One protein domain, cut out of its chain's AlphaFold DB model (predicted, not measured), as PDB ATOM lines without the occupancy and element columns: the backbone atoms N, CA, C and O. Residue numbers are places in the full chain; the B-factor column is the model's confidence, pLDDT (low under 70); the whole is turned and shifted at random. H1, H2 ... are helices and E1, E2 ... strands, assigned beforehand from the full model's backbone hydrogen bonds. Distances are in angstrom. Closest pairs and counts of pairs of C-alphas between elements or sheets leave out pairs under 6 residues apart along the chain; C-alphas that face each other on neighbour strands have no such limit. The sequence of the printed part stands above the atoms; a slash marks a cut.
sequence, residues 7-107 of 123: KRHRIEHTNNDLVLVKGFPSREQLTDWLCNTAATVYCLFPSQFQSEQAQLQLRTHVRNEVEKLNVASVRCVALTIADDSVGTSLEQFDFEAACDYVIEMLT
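What this domain is: This is residues 7 to 107 of the 123 residues of an uncharacterized protein of Pseudoalteromonas sp. McH1-7 (UniProt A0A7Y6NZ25). A strongly twisted four-stranded sheet is the core, with H1 and H2 over one face and H3 over the other, making three layers. The long link of residues 82 to 94 lies at one end of the longest axis. The printed part has 101 residues, with three named helices and four named strands in the order E1 E2 H1 E3 H2 E4 H3; the class is mixed, helices and strands. The sheet is mixed, in the order E1 E2 E3 E4, and the whole is compact, with a radius of gyration of the C-alphas of 13.3 A and spans of 37 by 31 by 20 A.

How they stand to each other: E2, residues 16 to 22, and edge strand E1, residues 7 to 11, form an antiparallel hairpin, with N 9 and O 18 2.9 A apart. E3, residues 40 to 46, is parallel to E2, with N 42 and O 19 2.8 A apart. Edge strand E4, residues 76 to 81, is parallel to E3, with N 79 and O 43 2.8 A apart. H2, residues 52 to 67, runs along E4 at a height over the sheet of 8.7 A; their closest C-alphas, Arg 59 and Ala 78, are 5.9 A apart. H1, residues 27 to 36, lies over E3 on the same face at a height of 9.7 A; its closest C-alpha pair with E3 is Trp 33 and Val 41, 7.3 A. H1 and H2 are close but not clearly touching, at a steep tilt of 64 degrees. H3, residues 95 to 106, is on the opposite face; its closest C-alpha pair with E2 is Phe 95 and Lys 22, 6.5 A. E2, H1, E3 and E3, H2, E4 are strand-helix-strand units, parallel neighbour strands with a helix between, both with right-handed crossovers. In H1, H2 and H3, every O i to N i+4 pair is within hydrogen-bond range.

Where its parts are: E1 begins at C-alpha 7 (61.712, 101.518, 99.863). E2 and E3 are each 19.5 A long, H2 is 22.2 A, H3 16.3 A and E4 15.8 A. H3 ends at C-alpha 106 (75.801, 104.109, 102.061).

The domain as a whole: The two C-alphas farthest apart, those of Asn 36 and Val 86, are 37.4 A apart. The printed part has no cut, and the link from E4 to H3 is long. The pLDDT is under 70 at residues 72 to 73 and 83 to 87.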
ATOM      1  N   LYS A   7      61.548 100.457  98.854       93.75
ATOM      2  CA  LYS A   7      61.712 101.518  99.863       93.75
ATOM      3  C   LYS A   7      62.442 102.700  99.228       93.75
ATOM      4  O   LYS A   7      63.449 102.521  98.548       93.75
ATOM      5  N   ARG A   8      61.932 103.915  99.437       92.31
ATOM      6  CA  ARG A   8      62.616 105.158  99.046       92.31
ATOM      7  C   ARG A   8      63.283 105.756 100.277       92.31
ATOM      8  O   ARG A   8      62.652 105.830 101.328       92.31
ATOM      9  N   HIS A   9      64.530 106.180 100.148       92.00
ATOM     10  CA  HIS A   9      65.275 106.801 101.237       92.00
ATOM     11  C   HIS A   9      66.165 107.912 100.690       92.00
ATOM     12  O   HIS A   9      66.747 107.755  99.624       92.00
ATOM     13  N   ARG A  10      66.287 109.024 101.413       89.25
ATOM     14  CA  ARG A  10      67.181 110.122 101.048       89.25
ATOM     15  C   ARG A  10      68.277 110.217 102.089       89.25
ATOM     16  O   ARG A  10      67.982 110.433 103.260       89.25
ATOM     17  N   ILE A  11      69.530 110.092 101.660       84.50
ATOM     18  CA  ILE A  11      70.669 110.315 102.550       84.50
ATOM     19  C   ILE A  11      70.811 111.826 102.733       84.50
ATOM     20  O   ILE A  11      71.284 112.522 101.835       84.50
ATOM     21  N   GLU A  12      70.398 112.335 103.894       82.94
ATOM     22  CA  GLU A  12      70.334 113.779 104.185       82.94
ATOM     23  C   GLU A  12      71.666 114.498 103.934       82.94
ATOM     24  O   GLU A  12      71.700 115.589 103.372       82.94
ATOM     25  N   HIS A  13      72.775 113.845 104.280       74.69
ATOM     26  CA  HIS A  13      74.120 114.415 104.208       74.69
ATOM     27  C   HIS A  13      74.640 114.610 102.779       74.69
ATOM     28  O   HIS A  13      75.407 115.533 102.522       74.69
ATOM     29  N   THR A  14      74.260 113.729 101.853       77.06
ATOM     30  CA  THR A  14      74.724 113.756 100.453       77.06
ATOM     31  C   THR A  14      73.643 114.224  99.495       77.06
ATOM     32  O   THR A  14      73.914 114.431  98.316       77.06
ATOM     33  N   ASN A  15      72.423 114.405  99.999       79.81
ATOM     34  CA  ASN A  15      71.244 114.707  99.214       79.81
ATOM     35  C   ASN A  15      70.918 113.647  98.146       79.81
ATOM     36  O   ASN A  15      70.243 113.947  97.163       79.81
ATOM     37  N   ASN A  16      71.412 112.421  98.335       82.81
ATOM     38  CA  ASN A  16      71.235 111.330  97.389       82.81
ATOM     39  C   ASN A  16      69.913 110.612  97.653       82.81
ATOM     40  O   ASN A  16      69.718 110.032  98.726       82.81
ATOM     41  N   ASP A  17      69.035 110.614  96.654       89.88
ATOM     42  CA  ASP A  17      67.812 109.820  96.661       89.88
ATOM     43  C   ASP A  17      68.123 108.380  96.248       89.88
ATOM     44  O   ASP A  17      68.728 108.117  95.206       89.88
ATOM     45  N   LEU A  18      67.687 107.436  97.069       91.94
ATOM     46  CA  LEU A  18      67.857 106.010  96.874       91.94
ATOM     47  C   LEU A  18      66.500 105.337  96.711       91.94
ATOM     48  O   LEU A  18      65.543 105.638  97.431       91.94
ATOM     49  N   VAL A  19      66.437 104.369  95.802       93.81
ATOM     50  CA  VAL A  19      65.323 103.427  95.708       93.81
ATOM     51  C   VAL A  19      65.863 102.020  95.885       93.81
ATOM     52  O   VAL A  19      66.569 101.504  95.028       93.81
ATOM     53  N   LEU A  20      65.524 101.396  97.001       94.00
ATOM     54  CA  LEU A  20      65.849 100.011  97.306       94.00
ATOM     55  C   LEU A  20      64.680  99.153  96.838       94.00
ATOM     56  O   LEU A  20      63.530  99.492  97.112       94.00
ATOM     57  N   VAL A  21      64.943  98.070  96.116       93.94
ATOM     58  CA  VAL A  21      63.895  97.203  95.569       93.94
ATOM     59  C   VAL A  21      64.273  95.740  95.727       93.94
ATOM     60  O   VAL A  21      65.418  95.356  95.507       93.94
ATOM     61  N   LYS A  22      63.307  94.914  96.119       92.19
ATOM     62  CA  LYS A  22      63.483  93.473  96.274       92.19
ATOM     63  C   LYS A  22      63.527  92.795  94.908       92.19
ATOM     64  O   LYS A  22      62.523  92.733  94.203       92.19
ATOM     65  N   GLY A  23      64.677  92.248  94.539       90.31
ATOM     66  CA  GLY A  23      64.883  91.624  93.238       90.31
ATOM     67  C   GLY A  23      64.847  92.635  92.093       90.31
ATOM     68  O   GLY A  23      65.421  93.718  92.189       90.31
ATOM     69  N   PHE A  24      64.195  92.274  90.984       89.81
ATOM     70  CA  PHE A  24      64.134  93.134  89.805       89.81
ATOM     71  C   PHE A  24      62.888  94.034  89.796       89.81
ATOM     72  O   PHE A  24      61.764  93.532  89.901       89.81
ATOM     73  N   PRO A  25      63.059  95.352  89.608       89.19
ATOM     74  CA  PRO A  25      61.948  96.254  89.337       89.19
ATOM     75  C   PRO A  25      61.353  96.007  87.950       89.19
ATOM     76  O   PRO A  25      62.023  95.541  87.027       89.19
ATOM     77  N   SER A  26      60.084  96.370  87.784       87.94
ATOM     78  CA  SER A  26      59.461  96.410  86.459       87.94
ATOM     79  C   SER A  26      60.050  97.534  85.599       87.94
ATOM     80  O   SER A  26      60.589  98.523  86.105       87.94
ATOM     81  N   ARG A  27      59.896  97.427  84.275       85.56
ATOM     82  CA  ARG A  27      60.346  98.465  83.335       85.56
ATOM     83  C   ARG A  27      59.695  99.825  83.605       85.56
ATOM     84  O   ARG A  27      60.354 100.853  83.475       85.56
ATOM     85  N   GLU A  28      58.420  99.834  83.982       86.88
ATOM     86  CA  GLU A  28      57.681 101.055  84.320       86.88
ATOM     87  C   GLU A  28      58.272 101.729  85.562       86.88
ATOM     88  O   GLU A  28      58.559 102.922  85.531       86.88
ATOM     89  N   GLN A  29      58.556 100.950  86.613       89.31
ATOM     90  CA  GLN A  29      59.223 101.445  87.820       89.31
ATOM     91  C   GLN A  29      60.633 101.967  87.532       89.31
ATOM     92  O   GLN A  29      60.983 103.051  87.987       89.31
ATOM     93  N   LEU A  30      61.431 101.237  86.743       88.31
ATOM     94  CA  LEU A  30      62.758 101.705  86.336       88.31
ATOM     95  C   LEU A  30      62.678 103.021  85.569       88.31
ATOM     96  O   LEU A  30      63.465 103.922  85.831       88.31
ATOM     97  N   THR A  31      61.719 103.150  84.652       87.81
ATOM     98  CA  THR A  31      61.521 104.390  83.893       87.81
ATOM     99  C   THR A  31      61.163 105.543  84.830       87.81
ATOM    100  O   THR A  31      61.767 106.609  84.738       87.81
ATOM    101  N   ASP A  32      60.247 105.328  85.777       87.50
ATOM    102  CA  ASP A  32      59.876 106.345  86.765       87.50
ATOM    103  C   ASP A  32      61.079 106.791  87.611       87.50
ATOM    104  O   ASP A  32      61.350 107.981  87.754       87.50
ATOM    105  N   TRP A  33      61.857 105.847  88.135       89.94
ATOM    106  CA  TRP A  33      62.929 106.161  89.085       89.94
ATOM    107  C   TRP A  33      64.238 106.607  88.431       89.94
ATOM    108  O   TRP A  33      65.043 107.288  89.059       89.94
ATOM    109  N   LEU A  34      64.496 106.217  87.185       87.56
ATOM    110  CA  LEU A  34      65.744 106.558  86.503       87.56
ATOM    111  C   LEU A  34      65.587 107.755  85.565       87.56
ATOM    112  O   LEU A  34      66.507 108.573  85.478       87.56
ATOM    113  N   CYS A  35      64.443 107.871  84.885       84.25
ATOM    114  CA  CYS A  35      64.200 108.945  83.923       84.25
ATOM    115  C   CYS A  35      63.515 110.155  84.561       84.25
ATOM    116  O   CYS A  35      63.885 111.283  84.242       84.25
ATOM    117  N   ASN A  36      62.535 109.942  85.451       82.56
ATOM    118  CA  ASN A  36      61.753 111.049  86.022       82.56
ATOM    119  C   ASN A  36      62.322 111.566  87.346       82.56
ATOM    120  O   ASN A  36      62.056 112.707  87.721       82.56
ATOM    121  N   THR A  37      63.102 110.752  88.059       77.56
ATOM    122  CA  THR A  37      63.790 111.169  89.286       77.56
ATOM    123  C   THR A  37      65.304 111.060  89.125       77.56
ATOM    124  O   THR A  37      65.801 110.370  88.234       77.56
ATOM    125  N   ALA A  38      66.059 111.763  89.974       79.88
ATOM    126  CA  ALA A  38      67.522 111.688  90.035       79.88
ATOM    127  C   ALA A  38      68.020 110.558  90.964       79.88
ATOM    128  O   ALA A  38      69.189 110.544  91.341       79.88
ATOM    129  N   ALA A  39      67.152 109.606  91.326       87.38
ATOM    130  CA  ALA A  39      67.472 108.579  92.305       87.38
ATOM    131  C   ALA A  39      68.428 107.497  91.775       87.38
ATOM    132  O   ALA A  39      68.466 107.196  90.578       87.38
ATOM    133  N   THR A  40      69.172 106.876  92.684       90.50
ATOM    134  CA  THR A  40      69.942 105.655  92.424       90.50
ATOM    135  C   THR A  40      69.135 104.445  92.882       90.50
ATOM    136  O   THR A  40      68.674 104.386  94.021       90.50
ATOM    137  N   VAL A  41      68.949 103.476  91.990       92.25
ATOM    138  CA  VAL A  41      68.181 102.254  92.234       92.25
ATOM    139  C   VAL A  41      69.121 101.124  92.650       92.25
ATOM    140  O   VAL A  41      70.095 100.822  91.962       92.25
ATOM    141  N   TYR A  42      68.805 100.463  93.755       93.06
ATOM    142  CA  TYR A  42      69.526  99.314  94.283       93.06
ATOM    143  C   TYR A  42      68.598  98.101  94.321       93.06
ATOM    144  O   TYR A  42      67.671  98.024  95.127       93.06
ATOM    145  N   CYS A  43      68.859  97.150  93.432       92.75
ATOM    146  CA  CYS A  43      68.159  95.877  93.340       92.75
ATOM    147  C   CYS A  43      68.793  94.890  94.324       92.75
ATOM    148  O   CYS A  43      69.935  94.476  94.123       92.75
ATOM    149  N   LEU A  44      68.071  94.533  95.382       92.56
ATOM    150  CA  LEU A  44      68.561  93.708  96.483       92.56
ATOM    151  C   LEU A  44      68.212  92.235  96.261       92.56
ATOM    152  O   LEU A  44      67.053  91.888  96.025       92.56
ATOM    153  N   PHE A  45      69.216  91.370  96.370       90.81
ATOM    154  CA  PHE A  45      69.095  89.926  96.200       90.81
ATOM    155  C   PHE A  45      69.669  89.181  97.414       90.81
ATOM    156  O   PHE A  45      70.672  89.620  97.975       90.81
ATOM    157  N   PRO A  46      69.085  88.037  97.807       90.06
ATOM    158  CA  PRO A  46      69.608  87.212  98.895       90.06
ATOM    159  C   PRO A  46      70.911  86.485  98.533       90.06
ATOM    160  O   PRO A  46      71.252  86.319  97.356       90.06
ATOM    161  N   SER A  47      71.588  85.966  99.559       86.94
ATOM    162  CA  SER A  47      72.889  85.280  99.500       86.94
ATOM    163  C   SER A  47      72.980  84.137  98.479       86.94
ATOM    164  O   SER A  47      74.055  83.881  97.943       86.94
ATOM    165  N   GLN A  48      71.870  83.490  98.106       85.38
ATOM    166  CA  GLN A  48      71.870  82.457  97.058       85.38
ATOM    167  C   GLN A  48      72.407  82.959  95.698       85.38
ATOM    168  O   GLN A  48      72.879  82.167  94.884       85.38
ATOM    169  N   PHE A  49      72.366  84.275  95.447       84.38
ATOM    170  CA  PHE A  49      72.906  84.907  94.239       84.38
ATOM    171  C   PHE A  49      74.344  85.423  94.418       84.38
ATOM    172  O   PHE A  49      74.813  86.246  93.630       84.38
ATOM    173  N   GLN A  50      75.055  84.988  95.462       84.62
ATOM    174  CA  GLN A  50      76.409  85.458  95.761       84.62
ATOM    175  C   GLN A  50      77.467  84.825  94.851       84.62
ATOM    176  O   GLN A  50      78.565  85.369  94.744       84.62
ATOM    177  N   SER A  51      77.155  83.727  94.154       87.31
ATOM    178  CA  SER A  51      78.098  83.117  93.213       87.31
ATOM    179  C   SER A  51      78.502  84.102  92.111       87.31
ATOM    180  O   SER A  51      77.695  84.910  91.644       87.31
ATOM    181  N   GLU A  52      79.758  84.030  91.670       88.69
ATOM    182  CA  GLU A  52      80.297  84.946  90.658       88.69
ATOM    183  C   GLU A  52      79.447  84.950  89.378       88.69
ATOM    184  O   GLU A  52      79.115  86.009  88.838       88.69
ATOM    185  N   GLN A  53      79.021  83.762  88.940       90.62
ATOM    186  CA  GLN A  53      78.168  83.593  87.770       90.62
ATOM    187  C   GLN A  53      76.794  84.249  87.959       90.62
ATOM    188  O   GLN A  53      76.326  84.943  87.053       90.62
ATOM    189  N   ALA A  54      76.158  84.075  89.123       88.12
ATOM    190  CA  ALA A  54      74.868  84.696  89.407       88.12
ATOM    191  C   ALA A  54      74.992  86.223  89.442       88.12
ATOM    192  O   ALA A  54      74.232  86.918  88.771       88.12
ATOM    193  N   GLN A  55      76.001  86.759  90.128       87.94
ATOM    194  CA  GLN A  55      76.234  88.202  90.162       87.94
ATOM    195  C   GLN A  55      76.504  88.787  88.769       87.94
ATOM    196  O   GLN A  55      76.029  89.879  88.450       87.94
ATOM    197  N   LEU A  56      77.253  88.076  87.918       89.94
ATOM    198  CA  LEU A  56      77.489  88.494  86.537       89.94
ATOM    199  C   LEU A  56      76.180  88.549  85.740       89.94
ATOM    200  O   LEU A  56      75.949  89.522  85.018       89.94
ATOM    201  N   GLN A  57      75.311  87.548  85.896       91.69
ATOM    202  CA  GLN A  57      73.989  87.530  85.270       91.69
ATOM    203  C   GLN A  57      73.115  88.686  85.763       91.69
ATOM    204  O   GLN A  57      72.538  89.393  84.937       91.69
ATOM    205  N   LEU A  58      73.075  88.938  87.077       91.00
ATOM    206  CA  LEU A  58      72.322  90.049  87.663       91.00
ATOM    207  C   LEU A  58      72.792  91.402  87.111       91.00
ATOM    208  O   LEU A  58      71.984  92.184  86.614       91.00
ATOM    209  N   ARG A  59      74.107  91.660  87.128       88.56
ATOM    210  CA  ARG A  59      74.689  92.906  86.599       88.56
ATOM    211  C   ARG A  59      74.421  93.081  85.107       88.56
ATOM    212  O   ARG A  59      74.107  94.184  84.670       88.56
ATOM    213  N   THR A  60      74.531  92.005  84.332       90.38
ATOM    214  CA  THR A  60      74.253  92.031  82.889       90.38
ATOM    215  C   THR A  60      72.782  92.330  82.626       90.38
ATOM    216  O   THR A  60      72.470  93.150  81.769       90.38
ATOM    217  N   HIS A  61      71.874  91.725  83.394       90.69
ATOM    218  CA  HIS A  61      70.443  91.975  83.272       90.69
ATOM    219  C   HIS A  61      70.095  93.436  83.575       90.69
ATOM    220  O   HIS A  61      69.467  94.091  82.747       90.69
ATOM    221  N   VAL A  62      70.570  93.971  84.707       89.12
ATOM    222  CA  VAL A  62      70.367  95.386  85.063       89.12
ATOM    223  C   VAL A  62      70.910  96.307  83.974       89.12
ATOM    224  O   VAL A  62      70.206  97.211  83.534       89.12
ATOM    225  N   ARG A  63      72.134  96.056  83.493       88.38
ATOM    226  CA  ARG A  63      72.740  96.857  82.426       88.38
ATOM    227  C   ARG A  63      71.865  96.873  81.173       88.38
ATOM    228  O   ARG A  63      71.551  97.953  80.689       88.38
ATOM    229  N   ASN A  64      71.432  95.706  80.700       88.81
ATOM    230  CA  ASN A  64      70.607  95.591  79.499       88.81
ATOM    231  C   ASN A  64      69.269  96.329  79.643       88.81
ATOM    232  O   ASN A  64      68.816  96.969  78.696       88.81
ATOM    233  N   GLU A  65      68.617  96.245  80.806       87.44
ATOM    234  CA  GLU A  65      67.352  96.951  81.038       87.44
ATOM    235  C   GLU A  65      67.542  98.468  81.106       87.44
ATOM    236  O   GLU A  65      66.742  99.207  80.537       87.44
ATOM    237  N   VAL A  66      68.623  98.953  81.722       87.00
ATOM    238  CA  VAL A  66      68.904 100.394  81.798       87.00
ATOM    239  C   VAL A  66      69.355 100.969  80.453       87.00
ATOM    240  O   VAL A  66      68.932 102.065  80.086       87.00
ATOM    241  N   GLU A  67      70.138 100.224  79.669       87.31
ATOM    242  CA  GLU A  67      70.532 100.617  78.308       87.31
ATOM    243  C   GLU A  67      69.311 100.806  77.398       87.31
ATOM    244  O   GLU A  67      69.246 101.776  76.642       87.31
ATOM    245  N   LYS A  68      68.284  99.956  77.530       87.00
ATOM    246  CA  LYS A  68      67.005 100.115  76.810       87.00
ATOM    247  C   LYS A  68      66.245 101.391  77.184       87.00
ATOM    248  O   LYS A  68      65.359 101.799  76.433       87.00
ATOM    249  N   LEU A  69      66.540 101.989  78.338       83.62
ATOM    250  CA  LEU A  69      65.951 103.250  78.798       83.62
ATOM    251  C   LEU A  69      66.796 104.471  78.412       83.62
ATOM    252  O   LEU A  69      66.376 105.595  78.671       83.62
ATOM    253  N   ASN A  70      67.955 104.269  77.772       81.00
ATOM    254  CA  ASN A  70      68.908 105.323  77.420       81.00
ATOM    255  C   ASN A  70      69.373 106.156  78.637       81.00
ATOM    256  O   ASN A  70      69.643 107.352  78.523       81.00
ATOM    257  N   VAL A  71      69.446 105.524  79.815       75.62
ATOM    258  CA  VAL A  71      69.946 106.131  81.059       75.62
ATOM    259  C   VAL A  71      71.336 105.576  81.379       75.62
ATOM    260  O   VAL A  71      71.685 104.463  80.990       75.62
ATOM    261  N   ALA A  72      72.154 106.345  82.099       68.12
ATOM    262  CA  ALA A  72      73.450 105.874  82.570       68.12
ATOM    263  C   ALA A  72      73.289 104.668  83.518       68.12
ATOM    264  O   ALA A  72      72.655 104.769  84.570       68.12
ATOM    265  N   SER A  73      73.920 103.542  83.170       63.03
ATOM    266  CA  SER A  73      73.827 102.271  83.910       63.03
ATOM    267  C   SER A  73      74.294 102.354  85.365       63.03
ATOM    268  O   SER A  73      73.836 101.581  86.197       63.03
ATOM    269  N   VAL A  74      75.139 103.334  85.702       71.75
ATOM    270  CA  VAL A  74      75.655 103.552  87.064       71.75
ATOM    271  C   VAL A  74      74.571 103.890  88.093       71.75
ATOM    272  O   VAL A  74      74.811 103.750  89.286       71.75
ATOM    273  N   ARG A  75      73.380 104.311  87.648       82.69
ATOM    274  CA  ARG A  75      72.256 104.657  88.530       82.69
ATOM    275  C   ARG A  75      71.371 103.465  88.898       82.69
ATOM    276  O   ARG A  75      70.429 103.654  89.656       82.69
ATOM    277  N   CYS A  76      71.651 102.260  88.397       87.88
ATOM    278  CA  CYS A  76      70.967 101.038  88.816       87.88
ATOM    279  C   CYS A  76      71.987  99.943  89.126       87.88
ATOM    280  O   CYS A  76      72.771  99.549  88.263       87.88
ATOM    281  N   VAL A  77      71.963  99.418  90.345       90.19
ATOM    282  CA  VAL A  77      72.972  98.474  90.835       90.19
ATOM    283  C   VAL A  77      72.288  97.238  91.403       90.19
ATOM    284  O   VAL A  77      71.359  97.351  92.194       90.19
ATOM    285  N   ALA A  78      72.756  96.049  91.020       90.88
ATOM    286  CA  ALA A  78      72.376  94.805  91.685       90.88
ATOM    287  C   ALA A  78      73.316  94.545  92.868       90.88
ATOM    288  O   ALA A  78      74.532  94.481  92.678       90.88
ATOM    289  N   LEU A  79      72.751  94.380  94.062       90.00
ATOM    290  CA  LEU A  79      73.466  94.064  95.291       90.00
ATOM    291  C   LEU A  79      72.983  92.730  95.842       90.00
ATOM    292  O   LEU A  79      71.786  92.514  96.019       90.00
ATOM    293  N   THR A  80      73.933  91.857  96.150       88.62
ATOM    294  CA  THR A  80      73.658  90.630  96.890       88.62
ATOM    295  C   THR A  80      73.973  90.872  98.358       88.62
ATOM    296  O   THR A  80      75.100  91.238  98.687       88.62
ATOM    297  N   ILE A  81      72.992  90.666  99.231       86.81
ATOM    298  CA  ILE A  81      73.162  90.789 100.677       86.81
ATOM    299  C   ILE A  81      73.547  89.417 101.221       86.81
ATOM    300  O   ILE A  81      72.824  88.435 101.034       86.81
ATOM    301  N   ALA A  82      74.728  89.350 101.833       74.31
ATOM    302  CA  ALA A  82      75.156  88.169 102.558       74.31
ATOM    303  C   ALA A  82      74.336  88.098 103.848       74.31
ATOM    304  O   ALA A  82      74.435  88.976 104.697       74.31
ATOM    305  N   ASP A  83      73.502  87.075 103.943       68.12
ATOM    306  CA  ASP A  83      72.850  86.664 105.175       68.12
ATOM    307  C   ASP A  83      73.504  85.340 105.592       68.12
ATOM    308  O   ASP A  83      73.836  84.523 104.723       68.12
ATOM    309  N   ASP A  84      73.703  85.131 106.894       61.50
ATOM    310  CA  ASP A  84      74.275  83.896 107.453       61.50
ATOM    311  C   ASP A  84      73.385  82.672 107.149       61.50
ATOM    312  O   ASP A  84      73.817  81.516 107.202       61.50
ATOM    313  N   SER A  85      72.139  82.928 106.752       56.94
ATOM    314  CA  SER A  85      71.191  81.958 106.220       56.94
ATOM    315  C   SER A  85      71.572  81.527 104.793       56.94
ATOM    316  O   SER A  85      71.245  82.174 103.790       56.94
ATOM    317  N   VAL A  86      72.261  80.392 104.666       57.53
ATOM    318  CA  VAL A  86      72.524  79.764 103.361       57.53
ATOM    319  C   VAL A  86      71.202  79.319 102.726       57.53
ATOM    320  O   VAL A  86      70.509  78.459 103.264       57.53
ATOM    321  N   GLY A  87      70.877  79.855 101.545       61.44
ATOM    322  CA  GLY A  87      69.752  79.377 100.729       61.44
ATOM    323  C   GLY A  87      68.429  80.129 100.905       61.44
ATOM    324  O   GLY A  87      67.398  79.628 100.457       61.44
ATOM    325  N   THR A  88      68.438  81.321 101.508       75.44
ATOM    326  CA  THR A  88      67.251  82.186 101.577       75.44
ATOM    327  C   THR A  88      66.769  82.536 100.169       75.44
ATOM    328  O   THR A  88      67.485  83.156  99.376       75.44
ATOM    329  N   SER A  89      65.538  82.133  99.845       81.81
ATOM    330  CA  SER A  89      64.909  82.472  98.570       81.81
ATOM    331  C   SER A  89      64.527  83.952  98.534       81.81
ATOM    332  O   SER A  89      64.392  84.601  99.571       81.81
ATOM    333  N   LEU A  90      64.290  84.503  97.339       83.94
ATOM    334  CA  LEU A  90      63.834  85.891  97.223       83.94
ATOM    335  C   LEU A  90      62.524  86.128  97.989       83.94
ATOM    336  O   LEU A  90      62.316  87.219  98.486       83.94
ATOM    337  N   GLU A  91      61.652  85.129  98.132       84.25
ATOM    338  CA  GLU A  91      60.387  85.286  98.862       84.25
ATOM    339  C   GLU A  91      60.600  85.434 100.374       84.25
ATOM    340  O   GLU A  91      59.932  86.252 101.002       84.25
ATOM    341  N   GLN A  92      61.566  84.697 100.926       82.06
ATOM    342  CA  GLN A  92      61.925  84.687 102.350       82.06
ATOM    343  C   GLN A  92      62.936  85.776 102.727       82.06
ATOM    344  O   GLN A  92      63.281  85.920 103.895       82.06
ATOM    345  N   PHE A  93      63.424  86.527 101.741       84.88
ATOM    346  CA  PHE A  93      64.373  87.607 101.944       84.88
ATOM    347  C   PHE A  93      63.745  88.730 102.774       84.88
ATOM    348  O   PHE A  93      62.782  89.369 102.325       84.88
ATOM    349  N   ASP A  94      64.313  88.956 103.962       87.56
ATOM    350  CA  ASP A  94      63.959  90.058 104.851       87.56
ATOM    351  C   ASP A  94      64.383  91.384 104.214       87.56
ATOM    352  O   ASP A  94      65.537  91.820 104.263       87.56
ATOM    353  N   PHE A  95      63.422  91.995 103.530       88.88
ATOM    354  CA  PHE A  95      63.655  93.195 102.752       88.88
ATOM    355  C   PHE A  95      63.895  94.421 103.634       88.88
ATOM    356  O   PHE A  95      64.667  95.295 103.237       88.88
ATOM    357  N   GLU A  96      63.274  94.496 104.813       90.12
ATOM    358  CA  GLU A  96      63.445  95.640 105.710       90.12
ATOM    359  C   GLU A  96      64.851  95.650 106.308       90.12
ATOM    360  O   GLU A  96      65.554  96.651 106.162       90.12
ATOM    361  N   ALA A  97      65.306  94.513 106.848       89.06
ATOM    362  CA  ALA A  97      66.659  94.384 107.387       89.06
ATOM    363  C   ALA A  97      67.733  94.652 106.317       89.06
ATOM    364  O   ALA A  97      68.707  95.370 106.555       89.06
ATOM    365  N   ALA A  98      67.532  94.133 105.101       89.38
ATOM    366  CA  ALA A  98      68.432  94.384 103.980       89.38
ATOM    367  C   ALA A  98      68.478  95.864 103.572       89.38
ATOM    368  O   ALA A  98      69.544  96.383 103.238       89.38
ATOM    369  N   CYS A  99      67.332  96.552 103.585       91.12
ATOM    370  CA  CYS A  99      67.288  97.981 103.305       91.12
ATOM    371  C   CYS A  99      68.078  98.779 104.337       91.12
ATOM    372  O   CYS A  99      68.848  99.657 103.953       91.12
ATOM    373  N   ASP A 100      67.884  98.486 105.622       90.25
ATOM    374  CA  ASP A 100      68.543  99.214 106.704       90.25
ATOM    375  C   ASP A 100      70.062  99.013 106.645       90.25
ATOM    376  O   ASP A 100      70.801  99.995 106.653       90.25
ATOM    377  N   TYR A 101      70.524  97.784 106.397       89.00
ATOM    378  CA  TYR A 101      71.941  97.492 106.161       89.00
ATOM    379  C   TYR A 101      72.543  98.308 105.002       89.00
ATOM    380  O   TYR A 101      73.634  98.869 105.119       89.00
ATOM    381  N   VAL A 102      71.844  98.399 103.864       89.25
ATOM    382  CA  VAL A 102      72.336  99.162 102.702       89.25
ATOM    383  C   VAL A 102      72.332 100.664 102.980       89.25
ATOM    384  O   VAL A 102      73.268 101.356 102.581       89.25
ATOM    385  N   ILE A 103      71.312 101.181 103.668       89.31
ATOM    386  CA  ILE A 103      71.257 102.592 104.071       89.31
ATOM    387  C   ILE A 103      72.424 102.913 105.003       89.31
ATOM    388  O   ILE A 103      73.111 103.905 104.771       89.31
ATOM    389  N   GLU A 104      72.685 102.078 106.007       88.25
ATOM    390  CA  GLU A 104      73.817 102.246 106.921       88.25
ATOM    391  C   GLU A 104      75.156 102.210 106.177       88.25
ATOM    392  O   GLU A 104      75.991 103.086 106.389       88.25
ATOM    393  N   MET A 105      75.341 101.267 105.246       86.38
ATOM    394  CA  MET A 105      76.560 101.171 104.434       86.38
ATOM    395  C   MET A 105      76.786 102.412 103.556       86.38
ATOM    396  O   MET A 105      77.925 102.846 103.373       86.38
ATOM    397  N   LEU A 106      75.720 102.962 102.970       85.12
ATOM    398  CA  LEU A 106      75.801 104.109 102.061       85.12
ATOM    399  C   LEU A 106      75.812 105.457 102.791       85.12
ATOM    400  O   LEU A 106      76.219 106.461 102.203       85.12
ATOM    401  N   THR A 107      75.366 105.500 104.046       82.31
ATOM    402  CA  THR A 107      75.377 106.714 104.861       82.31
ATOM    403  C   THR A 107      76.799 106.953 105.364       82.31
ATOM    404  O   THR A 107      77.323 106.143 106.127       82.31
TER     405      THR A 107